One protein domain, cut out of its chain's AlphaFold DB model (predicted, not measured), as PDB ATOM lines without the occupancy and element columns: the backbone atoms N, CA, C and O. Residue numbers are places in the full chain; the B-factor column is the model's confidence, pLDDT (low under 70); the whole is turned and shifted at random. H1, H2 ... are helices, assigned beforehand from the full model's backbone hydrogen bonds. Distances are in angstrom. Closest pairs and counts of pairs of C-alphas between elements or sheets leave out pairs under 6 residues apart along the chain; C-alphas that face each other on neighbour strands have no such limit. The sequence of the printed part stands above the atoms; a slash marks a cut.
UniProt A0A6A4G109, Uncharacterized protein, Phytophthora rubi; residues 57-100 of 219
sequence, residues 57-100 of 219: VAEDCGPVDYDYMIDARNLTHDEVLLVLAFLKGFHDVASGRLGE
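This is residues 57 to 100 of the 219 residues of an uncharacterized protein of Phytophthora rubi (UniProt A0A6A4G109). The chain makes a long, narrow loop: an extended stretch, residues 57 to 76, with the small helix H1 in it runs out along one side, and the longest helix, H2, with the small H3 after it, runs back along the other. The far end of the loop is the turn around residues 74 to 76, and the first and last printed residues come back near each other at the opposite end. The printed part has 44 residues, with three named helices in the order H1, H2, H3 and no named strand; the class is all helix, though under half of the residues, 21 of 44, are in named elements. The whole is loose, with a radius of gyration of the C-alphas of 11.9 A, and its outline is a rod of 35 by 16 by 15 A.

Start at C-alpha 57, at (-2.159, 53.582, -54.888), and read on through residues 57 to 65, which hold no named element. Find C-alpha 66 at (-9.068, 37.019, -49.562); there H1 begins, residues 66 to 69, 4.9 A from first to last C-alpha. After residues 70 to 76, look for C-alpha 77 at (-20.138, 31.929, -41.392), where H2 begins; it takes in residues 77 to 89 and is 18.5 A long from first to last C-alpha. Past Phe 90 comes H3, residues 91 to 94, which ends at C-alpha 94 at (-5.729, 45.063, -49.351) and is 4.9 A long. Residues 95 to 100 follow it without a named element.

Begin with H1, which is close to H2 but not clearly touching it: the closest C-alphas, those of Tyr 66 and Leu 84, are 7.0 A apart, and the centres 10.8 A. Go on to H2 and H3, which are also close but not clearly touching, with 6.6 A between their closest C-alphas, those of Leu 87 and Ala 94. H1 and H3 are apart. In H2 every O i to N i+4 pair is within hydrogen-bond range; H1 and H3, with 4 residues each, are too short for such a pair, and each has its one O i to N i+3 pair within range.

Compare the two C-alphas farthest apart, those of Thr 76 and Glu 100, at 35.2 A, with the first and last printed C-alphas, those of Val 57 and Glu 100, at 6.6 A. The printed part runs from 57 to 100 with no cut. The link from H1 to H2 is short, with 7 residues, and the link from H2 to H3 is tight, with 1 residue. Look in the B-factor column for the pLDDT: its mean is 78.3 over the printed part of this model, and residues 57 to 63 are under 70.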
ATOM      1  N   VAL A  57      -2.723  54.832 -54.380       49.88
ATOM      2  CA  VAL A  57      -2.159  53.582 -54.888       49.88
ATOM      3  C   VAL A  57      -2.049  53.629 -56.408       49.88
ATOM      4  O   VAL A  57      -3.061  53.726 -57.102       49.88
ATOM      5  N   ALA A  58      -0.827  53.545 -56.931       46.22
ATOM      6  CA  ALA A  58      -0.563  53.547 -58.364       46.22
ATOM      7  C   ALA A  58      -0.285  52.111 -58.857       46.22
ATOM      8  O   ALA A  58       0.705  51.500 -58.475       46.22
ATOM      9  N   GLU A  59      -1.169  51.616 -59.731       49.94
ATOM     10  CA  GLU A  59      -1.055  50.400 -60.567       49.94
ATOM     11  C   GLU A  59      -1.431  49.024 -59.965       49.94
ATOM     12  O   GLU A  59      -1.140  48.686 -58.820       49.94
ATOM     13  N   ASP A  60      -2.116  48.210 -60.784       49.12
ATOM     14  CA  ASP A  60      -2.757  46.940 -60.417       49.12
ATOM     15  C   ASP A  60      -1.773  45.779 -60.178       49.12
ATOM     16  O   ASP A  60      -1.217  45.205 -61.112       49.12
ATOM     17  N   CYS A  61      -1.630  45.353 -58.918       50.56
ATOM     18  CA  CYS A  61      -0.906  44.132 -58.541       50.56
ATOM     19  C   CYS A  61      -1.844  42.913 -58.451       50.56
ATOM     20  O   CYS A  61      -2.100  42.417 -57.363       50.56
ATOM     21  N   GLY A  62      -2.350  42.423 -59.587       60.62
ATOM     22  CA  GLY A  62      -3.011  41.108 -59.680       60.62
ATOM     23  C   GLY A  62      -4.237  40.876 -58.767       60.62
ATOM     24  O   GLY A  62      -4.760  41.812 -58.161       60.62
ATOM     25  N   PRO A  63      -4.759  39.634 -58.713       67.00
ATOM     26  CA  PRO A  63      -5.914  39.291 -57.887       67.00
ATOM     27  C   PRO A  63      -5.526  39.141 -56.409       67.00
ATOM     28  O   PRO A  63      -4.569  38.441 -56.079       67.00
ATOM     29  N   VAL A  64      -6.299  39.773 -55.523       74.06
ATOM     30  CA  VAL A  64      -6.176  39.615 -54.066       74.06
ATOM     31  C   VAL A  64      -6.826  38.302 -53.645       74.06
ATOM     32  O   VAL A  64      -8.001  38.072 -53.933       74.06
ATOM     33  N   ASP A  65      -6.071  37.455 -52.951       81.69
ATOM     34  CA  ASP A  65      -6.586  36.218 -52.367       81.69
ATOM     35  C   ASP A  65      -7.107  36.481 -50.946       81.69
ATOM     36  O   ASP A  65      -6.361  36.451 -49.967       81.69
ATOM     37  N   TYR A  66      -8.405  36.771 -50.843       81.12
ATOM     38  CA  TYR A  66      -9.068  37.019 -49.562       81.12
ATOM     39  C   TYR A  66      -9.124  35.779 -48.663       81.12
ATOM     40  O   TYR A  66      -9.149  35.932 -47.442       81.12
ATOM     41  N   ASP A  67      -9.107  34.572 -49.233       78.69
ATOM     42  CA  ASP A  67      -9.173  33.330 -48.457       78.69
ATOM     43  C   ASP A  67      -7.855  33.089 -47.710       78.69
ATOM     44  O   ASP A  67      -7.858  32.586 -46.587       78.69
ATOM     45  N   TYR A  68      -6.727  33.534 -48.274       81.06
ATOM     46  CA  TYR A  68      -5.444  33.563 -47.571       81.06
ATOM     47  C   TYR A  68      -5.387  34.627 -46.457       81.06
ATOM     48  O   TYR A  68      -4.638  34.473 -45.490       81.06
ATOM     49  N   MET A  69      -6.170  35.709 -46.559       80.94
ATOM     50  CA  MET A  69      -6.166  36.810 -45.582       80.94
ATOM     51  C   MET A  69      -7.010  36.531 -44.330       80.94
ATOM     52  O   MET A  69      -6.812  37.190 -43.308       80.94
ATOM     53  N   ILE A  70      -7.953  35.587 -44.390       84.62
ATOM     54  CA  ILE A  70      -8.899  35.308 -43.302       84.62
ATOM     55  C   ILE A  70      -8.566  33.962 -42.646       84.62
ATOM     56  O   ILE A  70      -8.782  32.901 -43.227       84.62
ATOM     57  N   ASP A  71      -8.131  33.977 -41.381       84.06
ATOM     58  CA  ASP A  71      -8.060  32.748 -40.575       84.06
ATOM     59  C   ASP A  71      -9.453  32.383 -40.035       84.06
ATOM     60  O   ASP A  71      -9.872  32.811 -38.957       84.06
ATOM     61  N   ALA A  72     -10.195  31.591 -40.808       81.06
ATOM     62  CA  ALA A  72     -11.587  31.245 -40.517       81.06
ATOM     63  C   ALA A  72     -11.781  30.209 -39.389       81.06
ATOM     64  O   ALA A  72     -12.919  29.869 -39.072       81.06
ATOM     65  N   ARG A  73     -10.711  29.699 -38.754       83.88
ATOM     66  CA  ARG A  73     -10.785  28.570 -37.796       83.88
ATOM     67  C   ARG A  73     -11.758  28.773 -36.634       83.88
ATOM     68  O   ARG A  73     -12.357  27.804 -36.178       83.88
ATOM     69  N   ASN A  74     -11.903  30.011 -36.166       85.94
ATOM     70  CA  ASN A  74     -12.726  30.367 -35.006       85.94
ATOM     71  C   ASN A  74     -13.816  31.399 -35.344       85.94
ATOM     72  O   ASN A  74     -14.308  32.079 -34.443       85.94
ATOM     73  N   LEU A  75     -14.162  31.548 -36.626       87.31
ATOM     74  CA  LEU A  75     -15.175  32.494 -37.092       87.31
ATOM     75  C   LEU A  75     -16.441  31.750 -37.519       87.31
ATOM     76  O   LEU A  75     -16.390  30.679 -38.123       87.31
ATOM     77  N   THR A  76     -17.596  32.332 -37.216       92.19
ATOM     78  CA  THR A  76     -18.879  31.880 -37.768       92.19
ATOM     79  C   THR A  76     -19.011  32.280 -39.239       92.19
ATOM     80  O   THR A  76     -18.325  33.183 -39.717       92.19
ATOM     81  N   HIS A  77     -19.919  31.630 -39.973       89.19
ATOM     82  CA  HIS A  77     -20.138  31.929 -41.392       89.19
ATOM     83  C   HIS A  77     -20.498  33.406 -41.633       89.19
ATOM     84  O   HIS A  77     -19.936  34.040 -42.525       89.19
ATOM     85  N   ASP A  78     -21.359  33.976 -40.789       91.56
ATOM     86  CA  ASP A  78     -21.768  35.380 -40.891       91.56
ATOM     87  C   ASP A  78     -20.605  36.345 -40.597       91.56
ATOM     88  O   ASP A  78     -20.461  37.373 -41.260       91.56
ATOM     89  N   GLU A  79     -19.729  36.001 -39.644       90.12
ATOM     90  CA  GLU A  79     -18.527  36.785 -39.332       90.12
ATOM     91  C   GLU A  79     -17.524  36.762 -40.494       90.12
ATOM     92  O   GLU A  79     -16.956  37.801 -40.831       90.12
ATOM     93  N   VAL A  80     -17.350  35.614 -41.162       89.88
ATOM     94  CA  VAL A  80     -16.515  35.510 -42.370       89.88
ATOM     95  C   VAL A  80     -17.068  36.390 -43.493       89.88
ATOM     96  O   VAL A  80     -16.307  37.132 -44.115       89.88
ATOM     97  N   LEU A  81     -18.383  36.366 -43.730       90.06
ATOM     98  CA  LEU A  81     -19.017  37.208 -44.752       90.06
ATOM     99  C   LEU A  81     -18.834  38.704 -44.466       90.06
ATOM    100  O   LEU A  81     -18.575  39.475 -45.392       90.06
ATOM    101  N   LEU A  82     -18.924  39.111 -43.197       89.75
ATOM    102  CA  LEU A  82     -18.710  40.497 -42.783       89.75
ATOM    103  C   LEU A  82     -17.263  40.937 -43.042       89.75
ATOM    104  O   LEU A  82     -17.042  41.977 -43.664       89.75
ATOM    105  N   VAL A  83     -16.277  40.137 -42.622       88.25
ATOM    106  CA  VAL A  83     -14.853  40.439 -42.851       88.25
ATOM    107  C   VAL A  83     -14.542  40.494 -44.345       88.25
ATOM    108  O   VAL A  83     -13.844  41.396 -44.802       88.25
ATOM    109  N   LEU A  84     -15.105  39.581 -45.129       88.69
ATOM    110  CA  LEU A  84     -14.916  39.551 -46.573       88.69
ATOM    111  C   LEU A  84     -15.536  40.778 -47.258       88.69
ATOM    112  O   LEU A  84     -14.921  41.358 -48.153       88.69
ATOM    113  N   ALA A  85     -16.720  41.221 -46.824       89.88
ATOM    114  CA  ALA A  85     -17.318  42.468 -47.297       89.88
ATOM    115  C   ALA A  85     -16.457  43.690 -46.933       89.88
ATOM    116  O   ALA A  85     -16.264  44.571 -47.771       89.88
ATOM    117  N   PHE A  86     -15.889  43.717 -45.722       88.06
ATOM    118  CA  PHE A  86     -14.957  44.758 -45.288       88.06
ATOM    119  C   PHE A  86     -13.694  44.792 -46.159       88.06
ATOM    120  O   PHE A  86     -13.358  45.843 -46.698       88.06
ATOM    121  N   LEU A  87     -13.032  43.650 -46.372       86.62
ATOM    122  CA  LEU A  87     -11.816  43.573 -47.189       86.62
ATOM    123  C   LEU A  87     -12.067  43.977 -48.647       86.62
ATOM    124  O   LEU A  87     -11.248  44.676 -49.234       86.62
ATOM    125  N   LYS A  88     -13.225  43.612 -49.214       85.19
ATOM    126  CA  LYS A  88     -13.638  44.079 -50.546       85.19
ATOM    127  C   LYS A  88     -13.889  45.587 -50.593       85.19
ATOM    128  O   LYS A  88     -13.628  46.205 -51.619       85.19
ATOM    129  N   GLY A  89     -14.389  46.173 -49.503       86.75
ATOM    130  CA  GLY A  89     -14.569  47.620 -49.372       86.75
ATOM    131  C   GLY A  89     -13.250  48.398 -49.368       86.75
ATOM    132  O   GLY A  89     -13.216  49.521 -49.856       86.75
ATOM    133  N   PHE A  90     -12.170  47.776 -48.887       83.19
ATOM    134  CA  PHE A  90     -10.808  48.326 -48.850       83.19
ATOM    135  C   PHE A  90      -9.860  47.573 -49.794       83.19
ATOM    136  O   PHE A  90      -8.708  47.291 -49.455       83.19
ATOM    137  N   HIS A  91     -10.351  47.208 -50.984       79.62
ATOM    138  CA  HIS A  91      -9.572  46.472 -51.986       79.62
ATOM    139  C   HIS A  91      -8.280  47.211 -52.366       79.62
ATOM    140  O   HIS A  91      -7.249  46.592 -52.622       79.62
ATOM    141  N   ASP A  92      -8.327  48.539 -52.431       75.19
ATOM    142  CA  ASP A  92      -7.185  49.403 -52.723       75.19
ATOM    143  C   ASP A  92      -6.029  49.170 -51.739       75.19
ATOM    144  O   ASP A  92      -4.906  48.911 -52.173       75.19
ATOM    145  N   VAL A  93      -6.311  49.144 -50.436       76.69
ATOM    146  CA  VAL A  93      -5.314  48.896 -49.380       76.69
ATOM    147  C   VAL A  93      -4.949  47.410 -49.280       76.69
ATOM    148  O   VAL A  93      -3.781  47.064 -49.103       76.69
ATOM    149  N   ALA A  94      -5.925  46.514 -49.440       73.44
ATOM    150  CA  ALA A  94      -5.729  45.063 -49.351       73.44
ATOM    151  C   ALA A  94      -4.934  44.475 -50.530       73.44
ATOM    152  O   ALA A  94      -4.475  43.337 -50.469       73.44
ATOM    153  N   SER A  95      -4.740  45.248 -51.600       72.94
ATOM    154  CA  SER A  95      -4.071  44.795 -52.819       72.94
ATOM    155  C   SER A  95      -2.552  44.620 -52.722       72.94
ATOM    156  O   SER A  95      -1.936  44.151 -53.678       72.94
ATOM    157  N   GLY A  96      -1.931  45.003 -51.599       70.50
ATOM    158  CA  GLY A  96      -0.485  44.858 -51.382       70.50
ATOM    159  C   GLY A  96       0.384  45.755 -52.273       70.50
ATOM    160  O   GLY A  96       1.594  45.547 -52.371       70.50
ATOM    161  N   ARG A  97      -0.225  46.738 -52.939       74.69
ATOM    162  CA  ARG A  97       0.455  47.717 -53.789       74.69
ATOM    163  C   ARG A  97       1.222  48.724 -52.940       74.69
ATOM    164  O   ARG A  97       0.832  49.033 -51.812       74.69
ATOM    165  N   LEU A  98       2.286  49.282 -53.511       77.00
ATOM    166  CA  LEU A  98       2.917  50.446 -52.911       77.00
ATOM    167  C   LEU A  98       1.986  51.640 -53.104       77.00
ATOM    168  O   LEU A  98       1.644  51.988 -54.234       77.00
ATOM    169  N   GLY A  99       1.579  52.251 -52.002       77.19
ATOM    170  CA  GLY A  99       0.895  53.527 -52.055       77.19
ATOM    171  C   GLY A  99       1.668  54.622 -51.346       77.19
ATOM    172  O   GLY A  99       2.664  54.361 -50.680       77.19
ATOM    173  N   GLU A 100       1.202  55.851 -51.503       79.44
ATOM    174  CA  GLU A 100       1.830  57.049 -50.961       79.44
ATOM    175  C   GLU A 100       1.045  57.574 -49.763       79.44
ATOM    176  O   GLU A 100      -0.162  57.803 -49.852       79.44
TER     177      GLU A 100